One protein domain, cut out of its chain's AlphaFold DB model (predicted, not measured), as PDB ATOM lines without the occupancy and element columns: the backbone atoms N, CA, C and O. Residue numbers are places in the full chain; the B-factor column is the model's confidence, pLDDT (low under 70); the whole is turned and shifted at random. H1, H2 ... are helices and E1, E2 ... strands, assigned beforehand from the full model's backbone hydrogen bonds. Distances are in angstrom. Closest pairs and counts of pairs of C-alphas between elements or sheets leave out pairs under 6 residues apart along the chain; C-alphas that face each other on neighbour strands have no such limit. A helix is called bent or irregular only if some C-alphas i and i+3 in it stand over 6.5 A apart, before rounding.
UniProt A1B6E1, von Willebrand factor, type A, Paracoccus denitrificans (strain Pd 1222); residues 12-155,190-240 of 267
ATOM      1  N   LEU A  12     -31.662  27.392 -47.290       96.81
ATOM      2  CA  LEU A  12     -31.452  26.187 -46.487       96.81
ATOM      3  C   LEU A  12     -29.971  25.984 -46.143       96.81
ATOM      4  O   LEU A  12     -29.658  25.735 -44.982       96.81
ATOM      5  N   ASP A  13     -29.059  26.151 -47.104       97.31
ATOM      6  CA  ASP A  13     -27.614  26.042 -46.852       97.31
ATOM      7  C   ASP A  13     -27.139  27.114 -45.860       97.31
ATOM      8  O   ASP A  13     -26.437  26.805 -44.896       97.31
ATOM      9  N   ALA A  14     -27.593  28.358 -46.038       98.00
ATOM     10  CA  ALA A  14     -27.308  29.446 -45.108       98.00
ATOM     11  C   ALA A  14     -27.864  29.161 -43.701       98.00
ATOM     12  O   ALA A  14     -27.210  29.459 -42.700       98.00
ATOM     13  N   ALA A  15     -29.050  28.548 -43.604       98.06
ATOM     14  CA  ALA A  15     -29.633  28.152 -42.326       98.06
ATOM     15  C   ALA A  15     -28.787  27.082 -41.627       98.06
ATOM     16  O   ALA A  15     -28.508  27.217 -40.435       98.06
ATOM     17  N   ARG A  16     -28.323  26.060 -42.361       97.88
ATOM     18  CA  ARG A  16     -27.418  25.036 -41.818       97.88
ATOM     19  C   ARG A  16     -26.127  25.664 -41.293       97.88
ATOM     20  O   ARG A  16     -25.728  25.338 -40.176       97.88
ATOM     21  N   ASP A  17     -25.507  26.577 -42.043       97.69
ATOM     22  CA  ASP A  17     -24.275  27.257 -41.619       97.69
ATOM     23  C   ASP A  17     -24.477  28.079 -40.338       97.69
ATOM     24  O   ASP A  17     -23.776  27.875 -39.344       97.69
ATOM     25  N   VAL A  18     -25.470  28.975 -40.322       98.25
ATOM     26  CA  VAL A  18     -25.724  29.846 -39.166       98.25
ATOM     27  C   VAL A  18     -26.084  29.030 -37.928       98.25
ATOM     28  O   VAL A  18     -25.558  29.316 -36.851       98.25
ATOM     29  N   LEU A  19     -26.931  28.004 -38.061       98.19
ATOM     30  CA  LEU A  19     -27.294  27.137 -36.939       98.19
ATOM     31  C   LEU A  19     -26.101  26.310 -36.452       98.19
ATOM     32  O   LEU A  19     -25.904  26.207 -35.246       98.19
ATOM     33  N   THR A  20     -25.263  25.788 -37.353       98.12
ATOM     34  CA  THR A  20     -24.049  25.044 -36.972       98.12
ATOM     35  C   THR A  20     -23.087  25.940 -36.193       98.12
ATOM     36  O   THR A  20     -22.634  25.567 -35.111       98.12
ATOM     37  N   ARG A  21     -22.829  27.161 -36.682       98.00
ATOM     38  CA  ARG A  21     -21.984  28.144 -35.982       98.00
ATOM     39  C   ARG A  21     -22.592  28.604 -34.660       98.00
ATOM     40  O   ARG A  21     -21.852  28.837 -33.707       98.00
ATOM     41  N   TRP A  22     -23.917  28.734 -34.587       98.12
ATOM     42  CA  TRP A  22     -24.608  29.064 -33.344       98.12
ATOM     43  C   TRP A  22     -24.500  27.930 -32.321       98.12
ATOM     44  O   TRP A  22     -24.141  28.204 -31.183       98.12
ATOM     45  N   ILE A  23     -24.716  26.667 -32.712       97.38
ATOM     46  CA  ILE A  23     -24.538  25.503 -31.825       97.38
ATOM     47  C   ILE A  23     -23.092  25.437 -31.320       97.38
ATOM     48  O   ILE A  23     -22.873  25.282 -30.121       97.38
ATOM     49  N   ALA A  24     -22.108  25.628 -32.203       96.25
ATOM     50  CA  ALA A  24     -20.689  25.605 -31.847       96.25
ATOM     51  C   ALA A  24     -20.275  26.710 -30.857       96.25
ATOM     52  O   ALA A  24     -19.289  26.549 -30.140       96.25
ATOM     53  N   SER A  25     -21.001  27.833 -30.813       94.75
ATOM     54  CA  SER A  25     -20.712  28.938 -29.891       94.75
ATOM     55  C   SER A  25     -21.386  28.793 -28.524       94.75
ATOM     56  O   SER A  25     -21.107  29.586 -27.619       94.75
ATOM     57  N   GLN A  26     -22.248  27.789 -28.344       92.94
ATOM     58  CA  GLN A  26     -22.935  27.573 -27.078       92.94
ATOM     59  C   GLN A  26     -22.007  26.961 -26.019       92.94
ATOM     60  O   GLN A  26     -21.125  26.156 -26.326       92.94
ATOM     61  N   PRO A  27     -22.201  27.296 -24.733       89.31
ATOM     62  CA  PRO A  27     -21.438  26.677 -23.660       89.31
ATOM     63  C   PRO A  27     -21.807  25.195 -23.489       89.31
ATOM     64  O   PRO A  27     -22.986  24.848 -23.500       89.31
ATOM     65  N   CYS A  28     -20.818  24.344 -23.187       87.62
ATOM     66  CA  CYS A  28     -21.094  22.970 -22.748       87.62
ATOM     67  C   CYS A  28     -22.095  22.928 -21.583       87.62
ATOM     68  O   CYS A  28     -22.049  23.762 -20.669       87.62
ATOM     69  N   GLY A  29     -22.971  21.929 -21.624       88.25
ATOM     70  CA  GLY A  29     -24.147  21.764 -20.778       88.25
ATOM     71  C   GLY A  29     -25.426  22.348 -21.383       88.25
ATOM     72  O   GLY A  29     -26.516  21.990 -20.937       88.25
ATOM     73  N   ALA A  30     -25.326  23.207 -22.404       91.31
ATOM     74  CA  ALA A  30     -26.481  23.576 -23.210       91.31
ATOM     75  C   ALA A  30     -26.992  22.353 -23.984       91.31
ATOM     76  O   ALA A  30     -26.214  21.500 -24.417       91.31
ATOM     77  N   ARG A  31     -28.316  22.272 -24.145       94.44
ATOM     78  CA  ARG A  31     -28.979  21.176 -24.854       94.44
ATOM     79  C   ARG A  31     -29.735  21.710 -26.055       94.44
ATOM     80  O   ARG A  31     -30.430  22.717 -25.936       94.44
ATOM     81  N   VAL A  32     -29.621  21.024 -27.185       95.88
ATOM     82  CA  VAL A  32     -30.296  21.388 -28.436       95.88
ATOM     83  C   VAL A  32     -30.955  20.152 -29.018       95.88
ATOM     84  O   VAL A  32     -30.356  19.082 -29.082       95.88
ATOM     85  N   GLY A  33     -32.218  20.311 -29.405       96.25
ATOM     86  CA  GLY A  33     -32.926  19.354 -30.243       96.25
ATOM     87  C   GLY A  33     -32.964  19.858 -31.681       96.25
ATOM     88  O   GLY A  33     -32.850  21.059 -31.927       96.25
ATOM     89  N   LEU A  34     -33.145  18.945 -32.627       97.00
ATOM     90  CA  LEU A  34     -33.292  19.270 -34.042       97.00
ATOM     91  C   LEU A  34     -34.609  18.722 -34.569       97.00
ATOM     92  O   LEU A  34     -35.070  17.647 -34.182       97.00
ATOM     93  N   GLY A  35     -35.206  19.465 -35.490       95.06
ATOM     94  CA  GLY A  35     -36.411  19.071 -36.190       95.06
ATOM     95  C   GLY A  35     -36.554  19.843 -37.487       95.06
ATOM     96  O   GLY A  35     -35.852  20.828 -37.717       95.06
ATOM     97  N   PHE A  36     -37.469  19.389 -38.328       94.25
ATOM     98  CA  PHE A  36     -37.832  20.083 -39.556       94.25
ATOM     99  C   PHE A  36     -39.344  20.204 -39.658       94.25
ATOM    100  O   PHE A  36     -40.098  19.516 -38.966       94.25
ATOM    101  N   PHE A  37     -39.777  21.115 -40.513       94.00
ATOM    102  CA  PHE A  37     -41.171  21.391 -40.787       94.00
ATOM    103  C   PHE A  37     -41.419  21.295 -42.293       94.00
ATOM    104  O   PHE A  37     -40.576  21.713 -43.082       94.00
ATOM    105  N   THR A  38     -42.577  20.766 -42.667       91.62
ATOM    106  CA  THR A  38     -43.099  20.745 -44.043       91.62
ATOM    107  C   THR A  38     -44.623  20.632 -43.961       91.62
ATOM    108  O   THR A  38     -45.163  20.140 -42.956       91.62
ATOM    109  N   GLU A  39     -45.321  21.175 -44.960       92.19
ATOM    110  CA  GLU A  39     -46.775  21.343 -44.984       92.19
ATOM    111  C   GLU A  39     -47.271  22.150 -43.772       92.19
ATOM    112  O   GLU A  39     -47.288  23.371 -43.794       92.19
ATOM    113  N   ARG A  40     -47.654  21.485 -42.678       93.00
ATOM    114  CA  ARG A  40     -48.218  22.092 -41.453       93.00
ATOM    115  C   ARG A  40     -47.703  21.451 -40.158       93.00
ATOM    116  O   ARG A  40     -48.229  21.746 -39.085       93.00
ATOM    117  N   ARG A  41     -46.727  20.537 -40.242       93.25
ATOM    118  CA  ARG A  41     -46.254  19.734 -39.100       93.25
ATOM    119  C   ARG A  41     -44.751  19.840 -38.922       93.25
ATOM    120  O   ARG A  41     -43.999  19.868 -39.889       93.25
ATOM    121  N   SER A  42     -44.326  19.832 -37.666       92.88
ATOM    122  CA  SER A  42     -42.915  19.792 -37.285       92.88
ATOM    123  C   SER A  42     -42.566  18.437 -36.689       92.88
ATOM    124  O   SER A  42     -43.212  17.996 -35.738       92.88
ATOM    125  N   LEU A  43     -41.540  17.790 -37.228       92.62
ATOM    126  CA  LEU A  43     -41.037  16.504 -36.757       92.62
ATOM    127  C   LEU A  43     -39.737  16.705 -35.984       92.62
ATOM    128  O   LEU A  43     -38.816  17.366 -36.458       92.62
ATOM    129  N   THR A  44     -39.660  16.122 -34.788       94.44
ATOM    130  CA  THR A  44     -38.425  16.074 -33.999       94.44
ATOM    131  C   THR A  44     -37.543  14.949 -34.529       94.44
ATOM    132  O   THR A  44     -37.943  13.789 -34.487       94.44
ATOM    133  N   LEU A  45     -36.349  15.292 -35.011       94.44
ATOM    134  CA  LEU A  45     -35.314  14.335 -35.408       94.44
ATOM    135  C   LEU A  45     -34.477  13.901 -34.205       94.44
ATOM    136  O   LEU A  45     -34.162  12.727 -34.048       94.44
ATOM    137  N   ILE A  46     -34.118  14.873 -33.364       95.56
ATOM    138  CA  ILE A  46     -33.285  14.688 -32.179       95.56
ATOM    139  C   ILE A  46     -33.948  15.450 -31.037       95.56
ATOM    140  O   ILE A  46     -34.161  16.661 -31.133       95.56
ATOM    141  N   GLU A  47     -34.305  14.749 -29.963       95.75
ATOM    142  CA  GLU A  47     -34.703  15.402 -28.713       95.75
ATOM    143  C   GLU A  47     -33.500  16.119 -28.079       95.75
ATOM    144  O   GLU A  47     -32.369  15.773 -28.396       95.75
ATOM    145  N   PRO A  48     -33.685  17.116 -27.194       95.88
ATOM    146  CA  PRO A  48     -32.573  17.929 -26.709       95.88
ATOM    147  C   PRO A  48     -31.415  17.125 -26.090       95.88
ATOM    148  O   PRO A  48     -31.520  16.640 -24.960       95.88
ATOM    149  N   VAL A  49     -30.283  17.049 -26.796       95.62
ATOM    150  CA  VAL A  49     -29.022  16.410 -26.364       95.62
ATOM    151  C   VAL A  49     -27.972  17.459 -26.013       95.62
ATOM    152  O   VAL A  49     -28.096  18.614 -26.418       95.62
ATOM    153  N   GLU A  50     -26.967  17.091 -25.219       94.12
ATOM    154  CA  GLU A  50     -25.937  18.032 -24.767       94.12
ATOM    155  C   GLU A  50     -24.944  18.333 -25.896       94.12
ATOM    156  O   GLU A  50     -24.403  17.429 -26.527       94.12
ATOM    157  N   ILE A  51     -24.705  19.620 -26.150       94.12
ATOM    158  CA  ILE A  51     -23.980  20.069 -27.342       94.12
ATOM    159  C   ILE A  51     -22.551  19.530 -27.397       94.12
ATOM    160  O   ILE A  51     -22.137  19.079 -28.456       94.12
ATOM    161  N   CYS A  52     -21.778  19.580 -26.312       91.19
ATOM    162  CA  CYS A  52     -20.365  19.197 -26.360       91.19
ATOM    163  C   CYS A  52     -20.159  17.682 -26.501       91.19
ATOM    164  O   CYS A  52     -19.204  17.255 -27.148       91.19
ATOM    165  N   THR A  53     -21.054  16.879 -25.929       93.19
ATOM    166  CA  THR A  53     -21.042  15.413 -26.022       93.19
ATOM    167  C   THR A  53     -21.497  14.944 -27.403       93.19
ATOM    168  O   THR A  53     -20.880  14.052 -27.980       93.19
ATOM    169  N   ASP A  54     -22.522  15.591 -27.968       96.38
ATOM    170  CA  ASP A  54     -23.202  15.146 -29.189       96.38
ATOM    171  C   ASP A  54     -23.000  16.083 -30.396       96.38
ATOM    172  O   ASP A  54     -23.736  16.005 -31.382       96.38
ATOM    173  N   TYR A  55     -21.986  16.960 -30.364       96.25
ATOM    174  CA  TYR A  55     -21.756  17.972 -31.407       96.25
ATOM    175  C   TYR A  55     -21.684  17.365 -32.810       96.25
ATOM    176  O   TYR A  55     -22.300  17.878 -33.743       96.25
ATOM    177  N   ALA A  56     -20.955  16.254 -32.965       96.12
ATOM    178  CA  ALA A  56     -20.797  15.589 -34.256       96.12
ATOM    179  C   ALA A  56     -22.142  15.096 -34.816       96.12
ATOM    180  O   ALA A  56     -22.408  15.260 -36.007       96.12
ATOM    181  N   THR A  57     -23.014  14.558 -33.958       96.25
ATOM    182  CA  THR A  57     -24.363  14.109 -34.329       96.25
ATOM    183  C   THR A  57     -25.246  15.291 -34.722       96.25
ATOM    184  O   THR A  57     -25.917  15.243 -35.753       96.25
ATOM    185  N   LEU A  58     -25.227  16.376 -33.942       97.06
ATOM    186  CA  LEU A  58     -25.988  17.595 -34.234       97.06
ATOM    187  C   LEU A  58     -25.552  18.232 -35.561       97.06
ATOM    188  O   LEU A  58     -26.386  18.485 -36.431       97.06
ATOM    189  N   ALA A  59     -24.246  18.445 -35.742       96.69
ATOM    190  CA  ALA A  59     -23.685  19.036 -36.953       96.69
ATOM    191  C   ALA A  59     -23.922  18.147 -38.184       96.69
ATOM    192  O   ALA A  59     -24.322  18.646 -39.234       96.69
ATOM    193  N   GLY A  60     -23.747  16.828 -38.049       96.75
ATOM    194  CA  GLY A  60     -24.024  15.868 -39.121       96.75
ATOM    195  C   GLY A  60     -25.500  15.835 -39.518       96.75
ATOM    196  O   GLY A  60     -25.820  15.789 -40.703       96.75
ATOM    197  N   THR A  61     -26.407  15.942 -38.544       96.19
ATOM    198  CA  THR A  61     -27.855  15.989 -38.803       96.19
ATOM    199  C   THR A  61     -28.248  17.275 -39.522       96.19
ATOM    200  O   THR A  61     -28.990  17.210 -40.497       96.19
ATOM    201  N   LEU A  62     -27.722  18.434 -39.099       96.19
ATOM    202  CA  LEU A  62     -27.928  19.702 -39.810       96.19
ATOM    203  C   LEU A  62     -27.400  19.632 -41.243       96.19
ATOM    204  O   LEU A  62     -28.108  20.035 -42.163       96.19
ATOM    205  N   ALA A  63     -26.195  19.095 -41.441       95.69
ATOM    206  CA  ALA A  63     -25.597  18.932 -42.764       95.69
ATOM    207  C   ALA A  63     -26.426  18.016 -43.680       95.69
ATOM    208  O   ALA A  63     -26.480  18.249 -44.886       95.69
ATOM    209  N   GLY A  64     -27.083  17.003 -43.108       94.62
ATOM    210  CA  GLY A  64     -27.935  16.055 -43.824       94.62
ATOM    211  C   GLY A  64     -29.367  16.525 -44.087       94.62
ATOM    212  O   GLY A  64     -30.077  15.842 -44.823       94.62
ATOM    213  N   LEU A  65     -29.812  17.653 -43.513       93.94
ATOM    214  CA  LEU A  65     -31.129  18.210 -43.835       93.94
ATOM    215  C   LEU A  65     -31.189  18.495 -45.326       93.94
ATOM    216  O   LEU A  65     -30.294  19.140 -45.838       93.94
ATOM    217  N   ASP A  66     -32.239  18.093 -46.024       91.38
ATOM    218  CA  ASP A  66     -32.359  18.259 -47.474       91.38
ATOM    219  C   ASP A  66     -33.807  18.605 -47.826       91.38
ATOM    220  O   ASP A  66     -34.735  18.223 -47.114       91.38
ATOM    221  N   TRP A  67     -34.020  19.337 -48.919       87.94
ATOM    222  CA  TRP A  67     -35.364  19.716 -49.350       87.94
ATOM    223  C   TRP A  67     -36.236  18.502 -49.695       87.94
ATOM    224  O   TRP A  67     -37.451  18.571 -49.541       87.94
ATOM    225  N   ARG A  68     -35.629  17.369 -50.074       89.88
ATOM    226  CA  ARG A  68     -36.315  16.089 -50.333       89.88
ATOM    227  C   ARG A  68     -36.922  15.452 -49.084       89.88
ATOM    228  O   ARG A  68     -37.622  14.452 -49.189       89.88
ATOM    229  N   MET A  69     -36.642  15.996 -47.900       90.19
ATOM    230  CA  MET A  69     -37.315  15.591 -46.666       90.19
ATOM    231  C   MET A  69     -38.732  16.179 -46.555       90.19
ATOM    232  O   MET A  69     -39.487  15.765 -45.675       90.19
ATOM    233  N   ALA A  70     -39.099  17.129 -47.425       87.62
ATOM    234  CA  ALA A  70     -40.473  17.589 -47.561       87.62
ATOM    235  C   ALA A  70     -41.342  16.481 -48.177       87.62
ATOM    236  O   ALA A  70     -40.980  15.907 -49.201       87.62
ATOM    237  N   TRP A  71     -42.485  16.180 -47.556       84.94
ATOM    238  CA  TRP A  71     -43.441  15.199 -48.092       84.94
ATOM    239  C   TRP A  71     -44.507  15.836 -48.986       84.94
ATOM    240  O   TRP A  71     -45.213  15.123 -49.696       84.94
ATOM    241  N   GLU A  72     -44.648  17.157 -48.929       84.62
ATOM    242  CA  GLU A  72     -45.644  17.933 -49.660       84.62
ATOM    243  C   GLU A  72     -45.096  19.369 -49.868       84.62
ATOM    244  O   GLU A  72     -44.187  19.801 -49.142       84.62
ATOM    245  N   GLY A  73     -45.540  20.045 -50.934       80.69
ATOM    246  CA  GLY A  73     -45.016  21.331 -51.404       80.69
ATOM    247  C   GLY A  73     -45.610  22.568 -50.722       80.69
ATOM    248  O   GLY A  73     -45.059  23.660 -50.880       80.69
ATOM    249  N   ASP A  74     -46.678  22.418 -49.942       89.62
ATOM    250  CA  ASP A  74     -47.265  23.473 -49.129       89.62
ATOM    251  C   ASP A  74     -46.306  23.901 -48.013       89.62
ATOM    252  O   ASP A  74     -45.482  23.161 -47.460       89.62
ATOM    253  N   SER A  75     -46.458  25.160 -47.639       92.81
ATOM    254  CA  SER A  75     -45.762  25.826 -46.551       92.81
ATOM    255  C   SER A  75     -46.787  26.586 -45.719       92.81
ATOM    256  O   SER A  75     -46.879  27.802 -45.808       92.81
ATOM    257  N   MET A  76     -47.563  25.878 -44.896       96.25
ATOM    258  CA  MET A  76     -48.517  26.469 -43.947       96.25
ATOM    259  C   MET A  76     -47.789  26.902 -42.665       96.25
ATOM    260  O   MET A  76     -47.915  26.278 -41.602       96.25
ATOM    261  N   ILE A  77     -46.975  27.947 -42.763       97.38
ATOM    262  CA  ILE A  77     -46.002  28.376 -41.749       97.38
ATOM    263  C   ILE A  77     -46.677  28.726 -40.425       97.38
ATOM    264  O   ILE A  77     -46.202  28.294 -39.377       97.38
ATOM    265  N   SER A  78     -47.812  29.425 -40.437       97.00
ATOM    266  CA  SER A  78     -48.572  29.731 -39.219       97.00
ATOM    267  C   SER A  78     -48.969  28.467 -38.448       97.00
ATOM    268  O   SER A  78     -48.858  28.416 -37.219       97.00
ATOM    269  N   LYS A  79     -49.434  27.435 -39.161       96.56
ATOM    270  CA  LYS A  79     -49.828  26.146 -38.569       96.56
ATOM    271  C   LYS A  79     -48.607  25.360 -38.111       96.56
ATOM    272  O   LYS A  79     -48.600  24.827 -37.002       96.56
ATOM    273  N   GLY A  80     -47.565  25.357 -38.936       96.94
ATOM    274  CA  GLY A  80     -46.264  24.781 -38.634       96.94
ATOM    275  C   GLY A  80     -45.644  25.324 -37.367       96.94
ATOM    276  O   GLY A  80     -45.222  24.555 -36.509       96.94
ATOM    277  N   LEU A  81     -45.647  26.643 -37.211       97.81
ATOM    278  CA  LEU A  81     -45.123  27.316 -36.036       97.81
ATOM    279  C   LEU A  81     -45.925  26.948 -34.783       97.81
ATOM    280  O   LEU A  81     -45.330  26.628 -33.759       97.81
ATOM    281  N   ASN A  82     -47.258  26.902 -34.862       97.50
ATOM    282  CA  ASN A  82     -48.092  26.444 -33.744       97.50
ATOM    283  C   ASN A  82     -47.794  24.975 -33.376       97.50
ATOM    284  O   ASN A  82     -47.688  24.632 -32.197       97.50
ATOM    285  N   HIS A  83     -47.608  24.104 -34.371       97.25
ATOM    286  CA  HIS A  83     -47.215  22.712 -34.145       97.25
ATOM    287  C   HIS A  83     -45.820  22.606 -33.505       97.25
ATOM    288  O   HIS A  83     -45.623  21.837 -32.561       97.25
ATOM    289  N   ALA A  84     -44.854  23.393 -33.982       97.44
ATOM    290  CA  ALA A  84     -43.502  23.463 -33.438       97.44
ATOM    291  C   ALA A  84     -43.497  23.955 -31.986       97.44
ATOM    292  O   ALA A  84     -42.820  23.360 -31.150       97.44
ATOM    293  N   LEU A  85     -44.280  24.990 -31.669       97.38
ATOM    294  CA  LEU A  85     -44.411  25.528 -30.316       97.38
ATOM    295  C   LEU A  85     -44.985  24.493 -29.352       97.38
ATOM    296  O   LEU A  85     -44.423  24.286 -28.279       97.38
ATOM    297  N   ASN A  86     -46.040  23.776 -29.749       96.44
ATOM    298  CA  ASN A  86     -46.580  22.676 -28.945       96.44
ATOM    299  C   ASN A  86     -45.532  21.588 -28.683       96.44
ATOM    300  O   ASN A  86     -45.417  21.094 -27.559       96.44
ATOM    301  N   ARG A  87     -44.722  21.241 -29.689       96.25
ATOM    302  CA  ARG A  87     -43.651  20.258 -29.495       96.25
ATOM    303  C   ARG A  87     -42.533  20.787 -28.595       96.25
ATOM    304  O   ARG A  87     -42.076  20.052 -27.725       96.25
ATOM    305  N   ALA A  88     -42.137  22.045 -28.760       96.06
ATOM    306  CA  ALA A  88     -41.135  22.707 -27.931       96.06
ATOM    307  C   ALA A  88     -41.578  22.777 -26.459       96.06
ATOM    308  O   ALA A  88     -40.795  22.438 -25.574       96.06
ATOM    309  N   ARG A  89     -42.861  23.069 -26.191       95.19
ATOM    310  CA  ARG A  89     -43.460  22.964 -24.846       95.19
ATOM    311  C   ARG A  89     -43.352  21.555 -24.273       95.19
ATOM    312  O   ARG A  89     -42.927  21.397 -23.136       95.19
ATOM    313  N   GLY A  90     -43.702  20.534 -25.056       94.31
ATOM    314  CA  GLY A  90     -43.608  19.134 -24.624       94.31
ATOM    315  C   GLY A  90     -42.173  18.651 -24.375       94.31
ATOM    316  O   GLY A  90     -41.978  17.666 -23.672       94.31
ATOM    317  N   LEU A  91     -41.178  19.336 -24.944       94.44
ATOM    318  CA  LEU A  91     -39.747  19.114 -24.701       94.44
ATOM    319  C   LEU A  91     -39.169  20.035 -23.626       94.44
ATOM    320  O   LEU A  91     -37.974  19.953 -23.349       94.44
ATOM    321  N   ASP A  92     -39.994  20.920 -23.066       93.12
ATOM    322  CA  ASP A  92     -39.572  21.965 -22.149       93.12
ATOM    323  C   ASP A  92     -38.372  22.765 -22.710       93.12
ATOM    324  O   ASP A  92     -37.332  22.928 -22.074       93.12
ATOM    325  N   ALA A  93     -38.499  23.233 -23.955       94.69
ATOM    326  CA  ALA A  93     -37.454  23.934 -24.697       94.69
ATOM    327  C   ALA A  93     -37.994  25.202 -25.373       94.69
ATOM    328  O   ALA A  93     -39.133  25.232 -25.832       94.69
ATOM    329  N   ALA A  94     -37.157  26.240 -25.475       96.81
ATOM    330  CA  ALA A  94     -37.438  27.384 -26.343       96.81
ATOM    331  C   ALA A  94     -37.265  26.990 -27.820       96.81
ATOM    332  O   ALA A  94     -36.477  26.096 -28.140       96.81
ATOM    333  N   LEU A  95     -37.978  27.665 -28.723       97.94
ATOM    334  CA  LEU A  95     -37.995  27.319 -30.146       97.94
ATOM    335  C   LEU A  95     -37.176  28.302 -30.992       97.94
ATOM    336  O   LEU A  95     -37.396  29.507 -30.933       97.94
ATOM    337  N   ILE A  96     -36.295  27.788 -31.851       98.44
ATOM    338  CA  ILE A  96     -35.755  28.537 -32.994       98.44
ATOM    339  C   ILE A  96     -36.462  28.009 -34.244       98.44
ATOM    340  O   ILE A  96     -36.273  26.852 -34.614       98.44
ATOM    341  N   PHE A  97     -37.295  28.835 -34.877       98.50
ATOM    342  CA  PHE A  97     -38.058  28.460 -36.069       98.50
ATOM    343  C   PHE A  97     -37.532  29.215 -37.288       98.50
ATOM    344  O   PHE A  97     -37.681  30.433 -37.368       98.50
ATOM    345  N   VAL A  98     -36.901  28.511 -38.230       98.56
ATOM    346  CA  VAL A  98     -36.281  29.124 -39.416       98.56
ATOM    347  C   VAL A  98     -37.209  29.004 -40.621       98.56
ATOM    348  O   VAL A  98     -37.638  27.905 -40.963       98.56
ATOM    349  N   THR A  99     -37.517  30.124 -41.271       98.25
ATOM    350  CA  THR A  99     -38.416  30.164 -42.434       98.25
ATOM    351  C   THR A  99     -38.228  31.456 -43.232       98.25
ATOM    352  O   THR A  99     -37.758  32.454 -42.692       98.25
ATOM    353  N   ASP A 100     -38.606  31.463 -44.509       97.50
ATOM    354  CA  ASP A 100     -38.719  32.687 -45.314       97.50
ATOM    355  C   ASP A 100     -40.085  33.382 -45.156       97.50
ATOM    356  O   ASP A 100     -40.232  34.545 -45.528       97.50
ATOM    357  N   GLY A 101     -41.074  32.734 -44.535       97.50
ATOM    358  CA  GLY A 101     -42.392  33.332 -44.317       97.50
ATOM    359  C   GLY A 101     -43.325  33.261 -45.522       97.50
ATOM    360  O   GLY A 101     -44.386  33.881 -45.470       97.50
ATOM    361  N   GLN A 102     -42.962  32.549 -46.594       96.44
ATOM    362  CA  GLN A 102     -43.854  32.377 -47.739       96.44
ATOM    363  C   GLN A 102     -44.890  31.282 -47.473       96.44
ATOM    364  O   GLN A 102     -44.569  30.098 -47.436       96.44
ATOM    365  N   GLU A 103     -46.140  31.701 -47.295       96.44
ATOM    366  CA  GLU A 103     -47.272  30.800 -47.105       96.44
ATOM    367  C   GLU A 103     -47.726  30.244 -48.458       96.44
ATOM    368  O   GLU A 103     -48.077  31.010 -49.356       96.44
ATOM    369  N   ALA A 104     -47.699  28.920 -48.599       94.38
ATOM    370  CA  ALA A 104     -48.173  28.205 -49.780       94.38
ATOM    371  C   ALA A 104     -49.178  27.129 -49.335       94.38
ATOM    372  O   ALA A 104     -48.805  26.307 -48.501       94.38
ATOM    373  N   PRO A 105     -50.436  27.143 -49.811       93.50
ATOM    374  CA  PRO A 105     -51.067  28.234 -50.559       93.50
ATOM    375  C   PRO A 105     -51.087  29.553 -49.757       93.50
ATOM    376  O   PRO A 105     -50.936  29.523 -48.530       93.50
ATOM    377  N   PRO A 106     -51.313  30.709 -50.413       94.94
ATOM    378  CA  PRO A 106     -51.428  31.991 -49.728       94.94
ATOM    379  C   PRO A 106     -52.463  31.959 -48.603       94.94
ATOM    380  O   PRO A 106     -53.495  31.282 -48.702       94.94
ATOM    381  N   LEU A 107     -52.189  32.712 -47.532       95.12
ATOM    382  CA  LEU A 107     -53.052  32.750 -46.351       95.12
ATOM    383  C   LEU A 107     -54.508  33.027 -46.737       95.12
ATOM    384  O   LEU A 107     -54.755  33.906 -47.563       95.12
ATOM    385  N   PRO A 108     -55.483  32.343 -46.111       94.75
ATOM    386  CA  PRO A 108     -56.890  32.664 -46.308       94.75
ATOM    387  C   PRO A 108     -57.191  34.107 -45.884       94.75
ATOM    388  O   PRO A 108     -56.474  34.693 -45.071       94.75
ATOM    389  N   TYR A 109     -58.319  34.650 -46.343       92.88
ATOM    390  CA  TYR A 109     -58.798  35.976 -45.921       92.88
ATOM    391  C   TYR A 109     -59.024  36.104 -44.400       92.88
ATOM    392  O   TYR A 109     -58.976  37.204 -43.857       92.88
ATOM    393  N   SER A 110     -59.215  34.991 -43.685       93.81
ATOM    394  CA  SER A 110     -59.254  34.942 -42.219       93.81
ATOM    395  C   SER A 110     -57.901  35.212 -41.551       93.81
ATOM    396  O   SER A 110     -57.860  35.415 -40.341       93.81
ATOM    397  N   GLY A 111     -56.808  35.209 -42.316       94.62
ATOM    398  CA  GLY A 111     -55.451  35.386 -41.821       94.62
ATOM    399  C   GLY A 111     -54.840  34.110 -41.221       94.62
ATOM    400  O   GLY A 111     -55.384  33.015 -41.395       94.62
ATOM    401  N   PRO A 112     -53.680  34.244 -40.548       96.31
ATOM    402  CA  PRO A 112     -52.981  33.127 -39.921       96.31
ATOM    403  C   PRO A 112     -53.744  32.587 -38.703       96.31
ATOM    404  O   PRO A 112     -54.478  33.312 -38.031       96.31
ATOM    405  N   ASP A 113     -53.512  31.317 -38.374       93.38
ATOM    406  CA  ASP A 113     -54.055  30.705 -37.162       93.38
ATOM    407  C   ASP A 113     -53.449  31.371 -35.919       93.38
ATOM    408  O   ASP A 113     -52.228  31.488 -35.785       93.38
ATOM    409  N   GLY A 114     -54.298  31.771 -34.973       92.81
ATOM    410  CA  GLY A 114     -53.847  32.340 -33.704       92.81
ATOM    411  C   GLY A 114     -53.124  31.327 -32.809       92.81
ATOM    412  O   GLY A 114     -53.216  30.113 -32.998       92.81
ATOM    413  N   TRP A 115     -52.441  31.836 -31.786       94.31
ATOM    414  CA  TRP A 115     -51.843  31.054 -30.705       94.31
ATOM    415  C   TRP A 115     -52.518  31.442 -29.384       94.31
ATOM    416  O   TRP A 115     -52.646  32.624 -29.081       94.31
ATOM    417  N   ARG A 116     -53.025  30.460 -28.633       90.56
ATOM    418  CA  ARG A 116     -53.852  30.681 -27.420       90.56
ATOM    419  C   ARG A 116     -53.276  30.031 -26.166       90.56
ATOM    420  O   ARG A 116     -53.956  29.882 -25.161       90.56
ATOM    421  N   GLU A 117     -52.040  29.599 -26.278       92.00
ATOM    422  CA  GLU A 117     -51.367  28.692 -25.372       92.00
ATOM    423  C   GLU A 117     -50.173  29.411 -24.732       92.00
ATOM    424  O   GLU A 117     -49.697  30.421 -25.257       92.00
ATOM    425  N   ASP A 118     -49.646  28.903 -23.619       91.75
ATOM    426  CA  ASP A 118     -48.447  29.503 -23.021       91.75
ATOM    427  C   ASP A 118     -47.246  29.333 -23.952       91.75
ATOM    428  O   ASP A 118     -46.937  28.228 -24.405       91.75
ATOM    429  N   SER A 119     -46.554  30.431 -24.250       93.94
ATOM    430  CA  SER A 119     -45.385  30.383 -25.121       93.94
ATOM    431  C   SER A 119     -44.157  29.859 -24.369       93.94
ATOM    432  O   SER A 119     -43.813  30.406 -23.319       93.94
ATOM    433  N   PRO A 120     -43.426  28.865 -24.913       95.25
ATOM    434  CA  PRO A 120     -42.106  28.495 -24.411       95.25
ATOM    435  C   PRO A 120     -41.028  29.550 -24.734       95.25
ATOM    436  O   PRO A 120     -39.868  29.377 -24.353       95.25
ATOM    437  N   GLY A 121     -41.394  30.626 -25.441       97.12
ATOM    438  CA  GLY A 121     -40.474  31.642 -25.929       97.12
ATOM    439  C   GLY A 121     -39.624  31.155 -27.102       97.12
ATOM    440  O   GLY A 121     -39.755  30.024 -27.585       97.12
ATOM    441  N   GLY A 122     -38.726  32.018 -27.570       98.06
ATOM    442  CA  GLY A 122     -37.805  31.687 -28.655       98.06
ATOM    443  C   GLY A 122     -37.694  32.751 -29.741       98.06
ATOM    444  O   GLY A 122     -37.970  33.928 -29.511       98.06
ATOM    445  N   VAL A 123     -37.264  32.326 -30.930       98.75
ATOM    446  CA  VAL A 123     -36.968  33.198 -32.073       98.75
ATOM    447  C   VAL A 123     -37.532  32.619 -33.367       98.75
ATOM    448  O   VAL A 123     -37.288  31.458 -33.696       98.75
ATOM    449  N   VAL A 124     -38.237  33.446 -34.134       98.81
ATOM    450  CA  VAL A 124     -38.485  33.205 -35.559       98.81
ATOM    451  C   VAL A 124     -37.333  33.830 -36.343       98.81
ATOM    452  O   VAL A 124     -37.085  35.033 -36.254       98.81
ATOM    453  N   LEU A 125     -36.601  33.004 -37.085       98.75
ATOM    454  CA  LEU A 125     -35.411  33.392 -37.832       98.75
ATOM    455  C   LEU A 125     -35.748  33.476 -39.326       98.75
ATOM    456  O   LEU A 125     -35.921  32.454 -39.990       98.75
ATOM    457  N   GLY A 126     -35.855  34.701 -39.839       98.69
ATOM    458  CA  GLY A 126     -36.207  34.983 -41.229       98.69
ATOM    459  C   GLY A 126     -35.057  34.689 -42.190       98.69
ATOM    460  O   GLY A 126     -34.002  35.316 -42.084       98.69
ATOM    461  N   ALA A 127     -35.247  33.756 -43.119       98.44
ATOM    462  CA  ALA A 127     -34.257  33.383 -44.126       98.44
ATOM    463  C   ALA A 127     -34.597  33.992 -45.496       98.44
ATOM    464  O   ALA A 127     -35.733  33.888 -45.948       98.44
ATOM    465  N   GLY A 128     -33.608  34.565 -46.181       98.00
ATOM    466  CA  GLY A 128     -33.773  35.171 -47.507       98.00
ATOM    467  C   GLY A 128     -33.649  36.692 -47.525       98.00
ATOM    468  O   GLY A 128     -33.580  37.351 -46.484       98.00
ATOM    469  N   GLY A 129     -33.611  37.238 -48.737       96.69
ATOM    470  CA  GLY A 129     -33.591  38.669 -49.009       96.69
ATOM    471  C   GLY A 129     -34.989  39.280 -49.096       96.69
ATOM    472  O   GLY A 129     -35.999  38.582 -49.179       96.69
ATOM    473  N   ASP A 130     -35.042  40.611 -49.102       95.75
ATOM    474  CA  ASP A 130     -36.298  41.369 -49.223       95.75
ATOM    475  C   ASP A 130     -36.824  41.431 -50.666       95.75
ATOM    476  O   ASP A 130     -37.983  41.769 -50.896       95.75
ATOM    477  N   GLN A 131     -35.972  41.124 -51.646       95.94
ATOM    478  CA  GLN A 131     -36.339  41.143 -53.058       95.94
ATOM    479  C   GLN A 131     -36.854  39.769 -53.503       95.94
ATOM    480  O   GLN A 131     -36.235  38.757 -53.164       95.94
ATOM    481  N   PRO A 132     -37.950  39.709 -54.282       96.62
ATOM    482  CA  PRO A 132     -38.422  38.461 -54.867       96.62
ATOM    483  C   PRO A 132     -37.350  37.817 -55.746       96.62
ATOM    484  O   PRO A 132     -36.813  38.445 -56.658       96.62
ATOM    485  N   ALA A 133     -37.069  36.547 -55.482       97.62
ATOM    486  CA  ALA A 133     -36.117  35.741 -56.228       97.62
ATOM    487  C   ALA A 133     -36.787  34.449 -56.729       97.62
ATOM    488  O   ALA A 133     -37.733  33.955 -56.104       97.62
ATOM    489  N   PRO A 134     -36.336  33.901 -57.868       97.38
ATOM    490  CA  PRO A 134     -36.981  32.751 -58.484       97.38
ATOM    491  C   PRO A 134     -36.780  31.482 -57.645       97.38
ATOM    492  O   PRO A 134     -35.722  31.267 -57.046       97.38
ATOM    493  N   ILE A 135     -37.808  30.632 -57.605       96.69
ATOM    494  CA  ILE A 135     -37.803  29.380 -56.841       96.69
ATOM    495  C   ILE A 135     -37.325  28.244 -57.760       96.69
ATOM    496  O   ILE A 135     -37.991  27.983 -58.764       96.69
ATOM    497  N   PRO A 136     -36.197  27.566 -57.467       95.75
ATOM    498  CA  PRO A 136     -35.723  26.459 -58.296       95.75
ATOM    499  C   PRO A 136     -36.677  25.258 -58.266       95.75
ATOM    500  O   PRO A 136     -37.198  24.893 -57.208       95.75
ATOM    501  N   LYS A 137     -36.858  24.622 -59.425       94.31
ATOM    502  CA  LYS A 137     -37.532  23.330 -59.600       94.31
ATOM    503  C   LYS A 137     -36.504  22.217 -59.677       94.31
ATOM    504  O   LYS A 137     -35.463  22.378 -60.310       94.31
ATOM    505  N   PHE A 138     -36.842  21.074 -59.099       92.12
ATOM    506  CA  PHE A 138     -36.025  19.872 -59.158       92.12
ATOM    507  C   PHE A 138     -36.844  18.709 -59.712       92.12
ATOM    508  O   PHE A 138     -38.050  18.643 -59.481       92.12
ATOM    509  N   ASP A 139     -36.197  17.813 -60.454       90.56
ATOM    510  CA  ASP A 139     -36.785  16.525 -60.829       90.56
ATOM    511  C   ASP A 139     -36.630  15.470 -59.718       90.56
ATOM    512  O   ASP A 139     -35.997  15.711 -58.687       90.56
ATOM    513  N   ASP A 140     -37.172  14.271 -59.949       87.06
ATOM    514  CA  ASP A 140     -37.121  13.145 -59.004       87.06
ATOM    515  C   ASP A 140     -35.691  12.655 -58.702       87.06
ATOM    516  O   ASP A 140     -35.457  11.948 -57.722       87.06
ATOM    517  N   LEU A 141     -34.710  13.031 -59.534       89.69
ATOM    518  CA  LEU A 141     -33.287  12.741 -59.331       89.69
ATOM    519  C   LEU A 141     -32.556  13.884 -58.610       89.69
ATOM    520  O   LEU A 141     -31.347  13.803 -58.386       89.69
ATOM    521  N   GLY A 142     -33.272  14.947 -58.247       88.75
ATOM    522  CA  GLY A 142     -32.747  16.131 -57.581       88.75
ATOM    523  C   GLY A 142     -31.954  17.068 -58.489       88.75
ATOM    524  O   GLY A 142     -31.195  17.899 -57.988       88.75
ATOM    525  N   ARG A 143     -32.102  16.953 -59.811       92.88
ATOM    526  CA  ARG A 143     -31.469  17.862 -60.773       92.88
ATOM    527  C   ARG A 143     -32.349  19.085 -60.959       92.88
ATOM    528  O   ARG A 143     -33.563  18.961 -61.094       92.88
ATOM    529  N   GLU A 144     -31.731  20.259 -60.984       93.94
ATOM    530  CA  GLU A 144     -32.447  21.505 -61.241       93.94
ATOM    531  C   GLU A 144     -32.967  21.514 -62.689       93.94
ATOM    532  O   GLU A 144     -32.196  21.318 -63.630       93.94
ATOM    533  N   THR A 145     -34.274  21.710 -62.870       95.75
ATOM    534  CA  THR A 145     -34.949  21.680 -64.184       95.75
ATOM    535  C   THR A 145     -35.487  23.041 -64.621       95.75
ATOM    536  O   THR A 145     -36.133  23.148 -65.663       95.75
ATOM    537  N   GLY A 146     -35.205  24.094 -63.852       96.69
ATOM    538  CA  GLY A 146     -35.628  25.465 -64.122       96.69
ATOM    539  C   GLY A 146     -36.213  26.123 -62.878       96.69
ATOM    540  O   GLY A 146     -35.827  25.800 -61.757       96.69
ATOM    541  N   PHE A 147     -37.168  27.029 -63.078       97.62
ATOM    542  CA  PHE A 147     -37.818  27.784 -62.007       97.62
ATOM    543  C   PHE A 147     -39.342  27.675 -62.090       97.62
ATOM    544  O   PHE A 147     -39.900  27.408 -63.160       97.62
ATOM    545  N   TYR A 148     -40.021  27.876 -60.961       96.19
ATOM    546  CA  TYR A 148     -41.473  28.046 -60.948       96.19
ATOM    547  C   TYR A 148     -41.867  29.316 -61.706       96.19
ATOM    548  O   TYR A 148     -41.267  30.377 -61.542       96.19
ATOM    549  N   GLY A 149     -42.877  29.184 -62.559       96.38
ATOM    550  CA  GLY A 149     -43.535  30.256 -63.283       96.38
ATOM    551  C   GLY A 149     -44.951  30.505 -62.757       96.38
ATOM    552  O   GLY A 149     -45.466  29.737 -61.940       96.38
ATOM    553  N   PRO A 150     -45.617  31.573 -63.230       94.62
ATOM    554  CA  PRO A 150     -46.932  31.971 -62.732       94.62
ATOM    555  C   PRO A 150     -47.996  30.874 -62.834       94.62
ATOM    556  O   PRO A 150     -48.873  30.800 -61.989       94.62
ATOM    557  N   THR A 151     -47.933  30.005 -63.839       93.62
ATOM    558  CA  THR A 151     -48.931  28.940 -64.036       93.62
ATOM    559  C   THR A 151     -48.669  27.688 -63.202       93.62
ATOM    560  O   THR A 151     -49.488  26.775 -63.218       93.62
ATOM    561  N   ASP A 152     -47.528  27.610 -62.512       93.31
ATOM    562  CA  ASP A 152     -47.140  26.437 -61.722       93.31
ATOM    563  C   ASP A 152     -47.645  26.482 -60.276       93.31
ATOM    564  O   ASP A 152     -47.501  25.502 -59.548       93.31
ATOM    565  N   VAL A 153     -48.173  27.625 -59.835       93.25
ATOM    566  CA  VAL A 153     -48.519  27.875 -58.433       93.25
ATOM    567  C   VAL A 153     -49.885  28.533 -58.305       93.25
ATOM    568  O   VAL A 153     -50.362  29.224 -59.205       93.25
ATOM    569  N   GLN A 154     -50.501  28.345 -57.143       92.25
ATOM    570  CA  GLN A 154     -51.719  29.046 -56.770       92.25
ATOM    571  C   GLN A 154     -51.389  30.451 -56.246       92.25
ATOM    572  O   GLN A 154     -50.669  30.586 -55.260       92.25
ATOM    573  N   HIS A 155     -51.973  31.486 -56.859       92.75
ATOM    574  CA  HIS A 155     -51.855  32.879 -56.386       92.75
ATOM    575  C   HIS A 155     -52.996  33.302 -55.468       92.75
ATOM    576  O   HIS A 155     -52.803  34.115 -54.570       92.75
ATOM    577  N   HIS A 190     -44.833  32.475 -57.558       95.69
ATOM    578  CA  HIS A 190     -43.761  31.738 -58.228       95.69
ATOM    579  C   HIS A 190     -42.364  32.309 -57.911       95.69
ATOM    580  O   HIS A 190     -41.339  31.685 -58.196       95.69
ATOM    581  N   LEU A 191     -42.324  33.499 -57.311       97.12
ATOM    582  CA  LEU A 191     -41.149  34.135 -56.738       97.12
ATOM    583  C   LEU A 191     -41.259  34.113 -55.215       97.12
ATOM    584  O   LEU A 191     -42.348  34.092 -54.643       97.12
ATOM    585  N   SER A 192     -40.114  34.172 -54.549       97.06
ATOM    586  CA  SER A 192     -40.045  34.138 -53.097       97.06
ATOM    587  C   SER A 192     -39.177  35.261 -52.559       97.06
ATOM    588  O   SER A 192     -38.032  35.416 -52.978       97.06
ATOM    589  N   ALA A 193     -39.677  35.981 -51.562       97.19
ATOM    590  CA  ALA A 193     -38.926  36.931 -50.747       97.19
ATOM    591  C   ALA A 193     -39.179  36.628 -49.269       97.19
ATOM    592  O   ALA A 193     -40.250  36.124 -48.915       97.19
ATOM    593  N   MET A 194     -38.230  36.976 -48.405       98.06
ATOM    594  CA  MET A 194     -38.432  36.866 -46.967       98.06
ATOM    595  C   MET A 194     -39.527  37.846 -46.514       98.06
ATOM    596  O   MET A 194     -39.420  39.060 -46.690       98.06
ATOM    597  N   ARG A 195     -40.583  37.338 -45.874       98.00
ATOM    598  CA  ARG A 195     -41.732  38.137 -45.416       98.00
ATOM    599  C   ARG A 195     -41.481  38.725 -44.017       98.00
ATOM    600  O   ARG A 195     -42.113  38.321 -43.045       98.00
ATOM    601  N   ALA A 196     -40.547  39.674 -43.895       98.19
ATOM    602  CA  ALA A 196     -40.076  40.206 -42.602       98.19
ATOM    603  C   ALA A 196     -41.196  40.728 -41.681       98.19
ATOM    604  O   ALA A 196     -41.248  40.375 -40.502       98.19
ATOM    605  N   GLU A 197     -42.097  41.558 -42.211       98.31
ATOM    606  CA  GLU A 197     -43.204  42.140 -41.438       98.31
ATOM    607  C   GLU A 197     -44.171  41.060 -40.948       98.31
ATOM    608  O   GLU A 197     -44.565  41.050 -39.780       98.31
ATOM    609  N   TYR A 198     -44.491  40.102 -41.824       98.06
ATOM    610  CA  TYR A 198     -45.320  38.954 -41.480       98.06
ATOM    611  C   TYR A 198     -44.684  38.127 -40.361       98.06
ATOM    612  O   TYR A 198     -45.334  37.881 -39.349       98.06
ATOM    613  N   LEU A 199     -43.407  37.760 -40.499       98.69
ATOM    614  CA  LEU A 199     -42.689  36.967 -39.499       98.69
ATOM    615  C   LEU A 199     -42.537  37.702 -38.164       98.69
ATOM    616  O   LEU A 199     -42.672  37.079 -37.112       98.69
ATOM    617  N   THR A 200     -42.320  39.019 -38.191       98.69
ATOM    618  CA  THR A 200     -42.260  39.854 -36.981       98.69
ATOM    619  C   THR A 200     -43.589  39.828 -36.234       98.69
ATOM    620  O   THR A 200     -43.618  39.578 -35.027       98.69
ATOM    621  N   ARG A 201     -44.702  40.026 -36.951       98.31
ATOM    622  CA  ARG A 201     -46.047  39.953 -36.371       98.31
ATOM    623  C   ARG A 201     -46.351  38.552 -35.839       98.31
ATOM    624  O   ARG A 201     -46.782  38.418 -34.698       98.31
ATOM    625  N   LEU A 202     -46.062  37.519 -36.632       97.81
ATOM    626  CA  LEU A 202     -46.309  36.122 -36.279       97.81
ATOM    627  C   LEU A 202     -45.549  35.716 -35.006       97.81
ATOM    628  O   LEU A 202     -46.127  35.057 -34.140       97.81
ATOM    629  N   ALA A 203     -44.287  36.141 -34.877       98.31
ATOM    630  CA  ALA A 203     -43.460  35.932 -33.691       98.31
ATOM    631  C   ALA A 203     -44.021  36.669 -32.465       98.31
ATOM    632  O   ALA A 203     -44.203  36.053 -31.413       98.31
ATOM    633  N   GLY A 204     -44.357  37.955 -32.612       97.62
ATOM    634  CA  GLY A 204     -44.886  38.782 -31.525       97.62
ATOM    635  C   GLY A 204     -46.202  38.250 -30.951       97.62
ATOM    636  O   GLY A 204     -46.332  38.117 -29.736       97.62
ATOM    637  N   GLU A 205     -47.135  37.838 -31.816       96.88
ATOM    638  CA  GLU A 205     -48.406  37.197 -31.429       96.88
ATOM    639  C   GLU A 205     -48.207  35.886 -30.635       96.88
ATOM    640  O   GLU A 205     -49.125  35.419 -29.962       96.88
ATOM    641  N   ARG A 206     -47.008  35.290 -30.692       97.44
ATOM    642  CA  ARG A 206     -46.622  34.039 -30.016       97.44
ATOM    643  C   ARG A 206     -45.609  34.247 -28.891       97.44
ATOM    644  O   ARG A 206     -45.052  33.270 -28.397       97.44
ATOM    645  N   GLY A 207     -45.333  35.487 -28.486       96.69
ATOM    646  CA  GLY A 207     -44.348  35.784 -27.439       96.69
ATOM    647  C   GLY A 207     -42.900  35.439 -27.818       96.69
ATOM    648  O   GLY A 207     -42.075  35.209 -26.939       96.69
ATOM    649  N   MET A 208     -42.589  35.377 -29.114       98.31
ATOM    650  CA  MET A 208     -41.249  35.121 -29.645       98.31
ATOM    651  C   MET A 208     -40.624  36.411 -30.185       98.31
ATOM    652  O   MET A 208     -41.324  37.358 -30.542       98.31
ATOM    653  N   GLY A 209     -39.298  36.427 -30.288       98.44
ATOM    654  CA  GLY A 209     -38.573  37.465 -31.018       98.44
ATOM    655  C   GLY A 209     -38.462  37.145 -32.508       98.44
ATOM    656  O   GLY A 209     -38.600  35.994 -32.921       98.44
ATOM    657  N   PHE A 210     -38.153  38.157 -33.315       98.75
ATOM    658  CA  PHE A 210     -37.784  37.987 -34.720       98.75
ATOM    659  C   PHE A 210     -36.335  38.422 -34.936       98.75
ATOM    660  O   PHE A 210     -35.914  39.468 -34.444       98.75
ATOM    661  N   ALA A 211     -35.587  37.636 -35.704       98.62
ATOM    662  CA  ALA A 211     -34.261  38.003 -36.185       98.62
ATOM    663  C   ALA A 211     -34.113  37.603 -37.654       98.62
ATOM    664  O   ALA A 211     -34.733  36.647 -38.116       98.62
ATOM    665  N   ARG A 212     -33.253  38.303 -38.394       98.56
ATOM    666  CA  ARG A 212     -32.863  37.884 -39.746       98.56
ATOM    667  C   ARG A 212     -31.725  36.877 -39.667       98.56
ATOM    668  O   ARG A 212     -30.769  37.082 -38.921       98.56
ATOM    669  N   LEU A 213     -31.782  35.837 -40.490       98.31
ATOM    670  CA  LEU A 213     -30.727  34.835 -40.620       98.31
ATOM    671  C   LEU A 213     -29.389  35.479 -41.020       98.31
ATOM    672  O   LEU A 213     -28.345  35.120 -40.479       98.31
ATOM    673  N   SER A 214     -29.434  36.487 -41.897       97.31
ATOM    674  CA  SER A 214     -28.265  37.252 -42.353       97.31
ATOM    675  C   SER A 214     -27.585  38.078 -41.256       97.31
ATOM    676  O   SER A 214     -26.410  38.408 -41.390       97.31
ATOM    677  N   ALA A 215     -28.268  38.372 -40.143       97.56
ATOM    678  CA  ALA A 215     -27.653  39.041 -38.993       97.56
ATOM    679  C   ALA A 215     -26.710  38.110 -38.199       97.56
ATOM    680  O   ALA A 215     -25.909  38.568 -37.383       97.56
ATOM    681  N   GLY A 216     -26.780  36.800 -38.458       97.62
ATOM    682  CA  GLY A 216     -25.829  35.806 -37.979       97.62
ATOM    683  C   GLY A 216     -26.030  35.331 -36.530       97.62
ATOM    684  O   GLY A 216     -26.973  35.733 -35.840       97.62
ATOM    685  N   PRO A 217     -25.125  34.458 -36.040       98.06
ATOM    686  CA  PRO A 217     -25.289  33.757 -34.763       98.06
ATOM    687  C   PRO A 217     -25.391  34.668 -33.533       98.06
ATOM    688  O   PRO A 217     -26.102  34.342 -32.587       98.06
ATOM    689  N   ALA A 218     -24.697  35.812 -33.529       97.81
ATOM    690  CA  ALA A 218     -24.717  36.741 -32.398       97.81
ATOM    691  C   ALA A 218     -26.085  37.429 -32.242       97.81
ATOM    692  O   ALA A 218     -26.592  37.544 -31.127       97.81
ATOM    693  N   ALA A 219     -26.709  37.829 -33.354       97.75
ATOM    694  CA  ALA A 219     -28.050  38.407 -33.346       97.75
ATOM    695  C   ALA A 219     -29.110  37.373 -32.938       97.75
ATOM    696  O   ALA A 219     -29.996  37.683 -32.136       97.75
ATOM    697  N   LEU A 220     -28.981  36.129 -33.419       98.38
ATOM    698  CA  LEU A 220     -29.805  35.006 -32.962       98.38
ATOM    699  C   LEU A 220     -29.677  34.812 -31.445       98.38
ATOM    700  O   LEU A 220     -30.690  34.761 -30.753       98.38
ATOM    701  N   GLN A 221     -28.451  34.778 -30.916       97.44
ATOM    702  CA  GLN A 221     -28.207  34.626 -29.480       97.44
ATOM    703  C   GLN A 221     -28.827  35.760 -28.657       97.44
ATOM    704  O   GLN A 221     -29.463  35.495 -27.638       97.44
ATOM    705  N   ALA A 222     -28.652  37.012 -29.085       97.88
ATOM    706  CA  ALA A 222     -29.197  38.174 -28.388       97.88
ATOM    707  C   ALA A 222     -30.732  38.155 -28.360       97.88
ATOM    708  O   ALA A 222     -31.338  38.363 -27.310       97.88
ATOM    709  N   THR A 223     -31.359  37.836 -29.496       98.25
ATOM    710  CA  THR A 223     -32.822  37.744 -29.603       98.25
ATOM    711  C   THR A 223     -33.358  36.587 -28.763       98.25
ATOM    712  O   THR A 223     -34.337  36.747 -28.038       98.25
ATOM    713  N   LEU A 224     -32.683  35.435 -28.790       97.12
ATOM    714  CA  LEU A 224     -33.064  34.285 -27.977       97.12
ATOM    715  C   LEU A 224     -32.966  34.605 -26.485       97.12
ATOM    716  O   LEU A 224     -33.891  34.301 -25.744       97.12
ATOM    717  N   ALA A 225     -31.899  35.271 -26.042       95.62
ATOM    718  CA  ALA A 225     -31.736  35.665 -24.644       95.62
ATOM    719  C   ALA A 225     -32.827  36.639 -24.156       95.62
ATOM    720  O   ALA A 225     -33.173  36.615 -22.977       95.62
ATOM    721  N   ALA A 226     -33.375  37.473 -25.046       97.31
ATOM    722  CA  ALA A 226     -34.454  38.405 -24.720       97.31
ATOM    723  C   ALA A 226     -35.846  37.745 -24.678       97.31
ATOM    724  O   ALA A 226     -36.726  38.233 -23.973       97.31
ATOM    725  N   HIS A 227     -36.049  36.651 -25.421       97.25
ATOM    726  CA  HIS A 227     -37.373  36.058 -25.652       97.25
ATOM    727  C   HIS A 227     -37.516  34.600 -25.199       97.25
ATOM    728  O   HIS A 227     -38.589  34.023 -25.355       97.25
ATOM    729  N   ALA A 228     -36.471  33.981 -24.652       94.75
ATOM    730  CA  ALA A 228     -36.519  32.639 -24.080       94.75
ATOM    731  C   ALA A 228     -36.336  32.683 -22.554       94.75
ATOM    732  O   ALA A 228     -35.541  33.479 -22.046       94.75
ATOM    733  N   PRO A 229     -37.024  31.809 -21.798       88.38
ATOM    734  CA  PRO A 229     -36.862  31.745 -20.353       88.38
ATOM    735  C   PRO A 229     -35.435  31.323 -19.984       88.38
ATOM    736  O   PRO A 229     -34.923  30.303 -20.453       88.38
ATOM    737  N   ALA A 230     -34.803  32.090 -19.095       83.81
ATOM    738  CA  ALA A 230     -33.488  31.755 -18.568       83.81
ATOM    739  C   ALA A 230     -33.575  30.526 -17.656       83.81
ATOM    740  O   ALA A 230     -34.374  30.478 -16.719       83.81
ATOM    741  N   ARG A 231     -32.705  29.542 -17.895       76.38
ATOM    742  CA  ARG A 231     -32.605  28.329 -17.076       76.38
ATOM    743  C   ARG A 231     -31.207  28.189 -16.519       76.38
ATOM    744  O   ARG A 231     -30.221  28.366 -17.231       76.38
ATOM    745  N   ARG A 232     -31.119  27.826 -15.241       78.00
ATOM    746  CA  ARG A 232     -29.855  27.395 -14.647       78.00
ATOM    747  C   ARG A 232     -29.685  25.916 -14.933       78.00
ATOM    748  O   ARG A 232     -30.541  25.118 -14.565       78.00
ATOM    749  N   VAL A 233     -28.580  25.566 -15.573       74.56
ATOM    750  CA  VAL A 233     -28.212  24.179 -15.847       74.56
ATOM    751  C   VAL A 233     -26.916  23.895 -15.103       74.56
ATOM    752  O   VAL A 233     -25.984  24.699 -15.154       74.56
ATOM    753  N   ALA A 234     -26.863  22.782 -14.376       76.56
ATOM    754  CA  ALA A 234     -25.610  22.298 -13.812       76.56
ATOM    755  C   ALA A 234     -24.755  21.752 -14.961       76.56
ATOM    756  O   ALA A 234     -25.207  20.878 -15.699       76.56
ATOM    757  N   THR A 235     -23.545  22.284 -15.138       72.00
ATOM    758  CA  THR A 235     -22.665  21.873 -16.236       72.00
ATOM    759  C   THR A 235     -21.337  21.365 -15.700       72.00
ATOM    760  O   THR A 235     -20.779  21.906 -14.743       72.00
ATOM    761  N   HIS A 236     -20.816  20.309 -16.323       72.50
ATOM    762  CA  HIS A 236     -19.455  19.859 -16.076       72.50
ATOM    763  C   HIS A 236     -18.512  20.696 -16.940       72.50
ATOM    764  O   HIS A 236     -18.599  20.700 -18.167       72.50
ATOM    765  N   ARG A 237     -17.606  21.433 -16.299       75.50
ATOM    766  CA  ARG A 237     -16.515  22.129 -16.985       75.50
ATOM    767  C   ARG A 237     -15.265  21.270 -16.894       75.50
ATOM    768  O   ARG A 237     -14.860  20.879 -15.803       75.50
ATOM    769  N   SER A 238     -14.658  20.981 -18.042       78.38
ATOM    770  CA  SER A 238     -13.372  20.293 -18.064       78.38
ATOM    771  C   SER A 238     -12.301  21.175 -17.421       78.38
ATOM    772  O   SER A 238     -12.104  22.317 -17.834       78.38
ATOM    773  N   LEU A 239     -11.602  20.638 -16.420       86.81
ATOM    774  CA  LEU A 239     -10.434  21.277 -15.804       86.81
ATOM    775  C   LEU A 239      -9.138  20.979 -16.574       86.81
ATOM    776  O   LEU A 239      -8.085  21.515 -16.231       86.81
ATOM    777  N   SER A 240      -9.200  20.165 -17.634       88.62
ATOM    778  CA  SER A 240      -8.037  19.821 -18.459       88.62
ATOM    779  C   SER A 240      -7.278  21.038 -19.002       88.62
ATOM    780  O   SER A 240      -6.054  20.984 -18.978       88.62
TER     781      SER A 240
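Overview. This is residues 12 to 155 and 190 to 240 of the 267 residues of the protein "von Willebrand factor, type A" of Paracoccus denitrificans (strain Pd 1222) (UniProt A1B6E1). A small sheet of three strands, E3, E4 and E7, makes the core, with H3 and H4 over one face and H5 over the other: three layers, helices on both faces of a sheet. Beside its E3 edge is the long hairpin E1 and E2, and H1 and H2 run side by side, H1 also packing on H5; the small hairpin E5 and E6 lies at one end, and residues 228 to 240 run out towards the other. The printed part has 195 residues with five named helices and seven named strands, in the order H1 E1 E2 H2 H3 E3 E4 E5 E6 H4 E7 H5, class mixed; the sheet E3 E4 E7 is parallel. It is compact, with a radius of gyration of the C-alphas of 17.3 A, and elongated, spanning 62 by 39 by 27 A.

Arrangement. Start at H1, residues 12 to 25, which touches H2, residues 51 to 64, opposite ways at a shallow tilt of 7 degrees; their closest C-alphas, of Arg 16 and Leu 62, are 5.7 A apart. Between them in the chain find the antiparallel hairpin E1, residues 31 to 38, and E2, residues 41 to 50, with N 34 and O 46 within hydrogen-bond range at 2.9 A. Next, H3, residues 77 to 90, is over E3, residues 95 to 99, along the strands at a height over the sheet of 9.1 A. E3 is parallel to E4, residues 122 to 126, with N 97 and O 123 at 2.9 A. The hairpin E5, residues 136 to 138, and E6, residues 144 to 147, has N 137 and O 146 at 2.8 A. H4, residues 196 to 204, is over E4 and E7, residues 209 to 212, on the same face as H3; E4 and E7 are parallel neighbours, with N 124 and O 209 within hydrogen-bond range at 2.8 A. H5, residues 213 to 227, is on the opposite face, at a height over the sheet of 6.8 A, and touches H1 at Trp 22 and Pro 217, closest C-alphas, 4.9 A. Every O i to N i+4 pair is within range in H1, H3 and H4, against 8 of 10 in H2 and 8 of 11 in H5.

Along the chain. Find C-alpha 12 at (-31.452, 26.187, -46.487), where H1 begins its 20.0 A. E1 spans 23.8 A, E2 24.9 A and H3 19.6 A. H2, 17.4 A, and H5, 16.4 A, are irregular: C-alphas 53 and 56 are 8.2 A apart, and 214 and 217 are 8.9 A apart. H5 ends at C-alpha 227, (-37.373, 36.058, -25.652).

Size, cuts and confidence. The farthest C-alphas, of Thr 151 and Leu 239, are 62.2 A apart. Residues 156 to 189 are not printed, and C-alphas 155 and 190 are 8.4 A apart across this cut. The links H2 to H3 and E3 to E4 are long. No printed residue is under 70 in pLDDT.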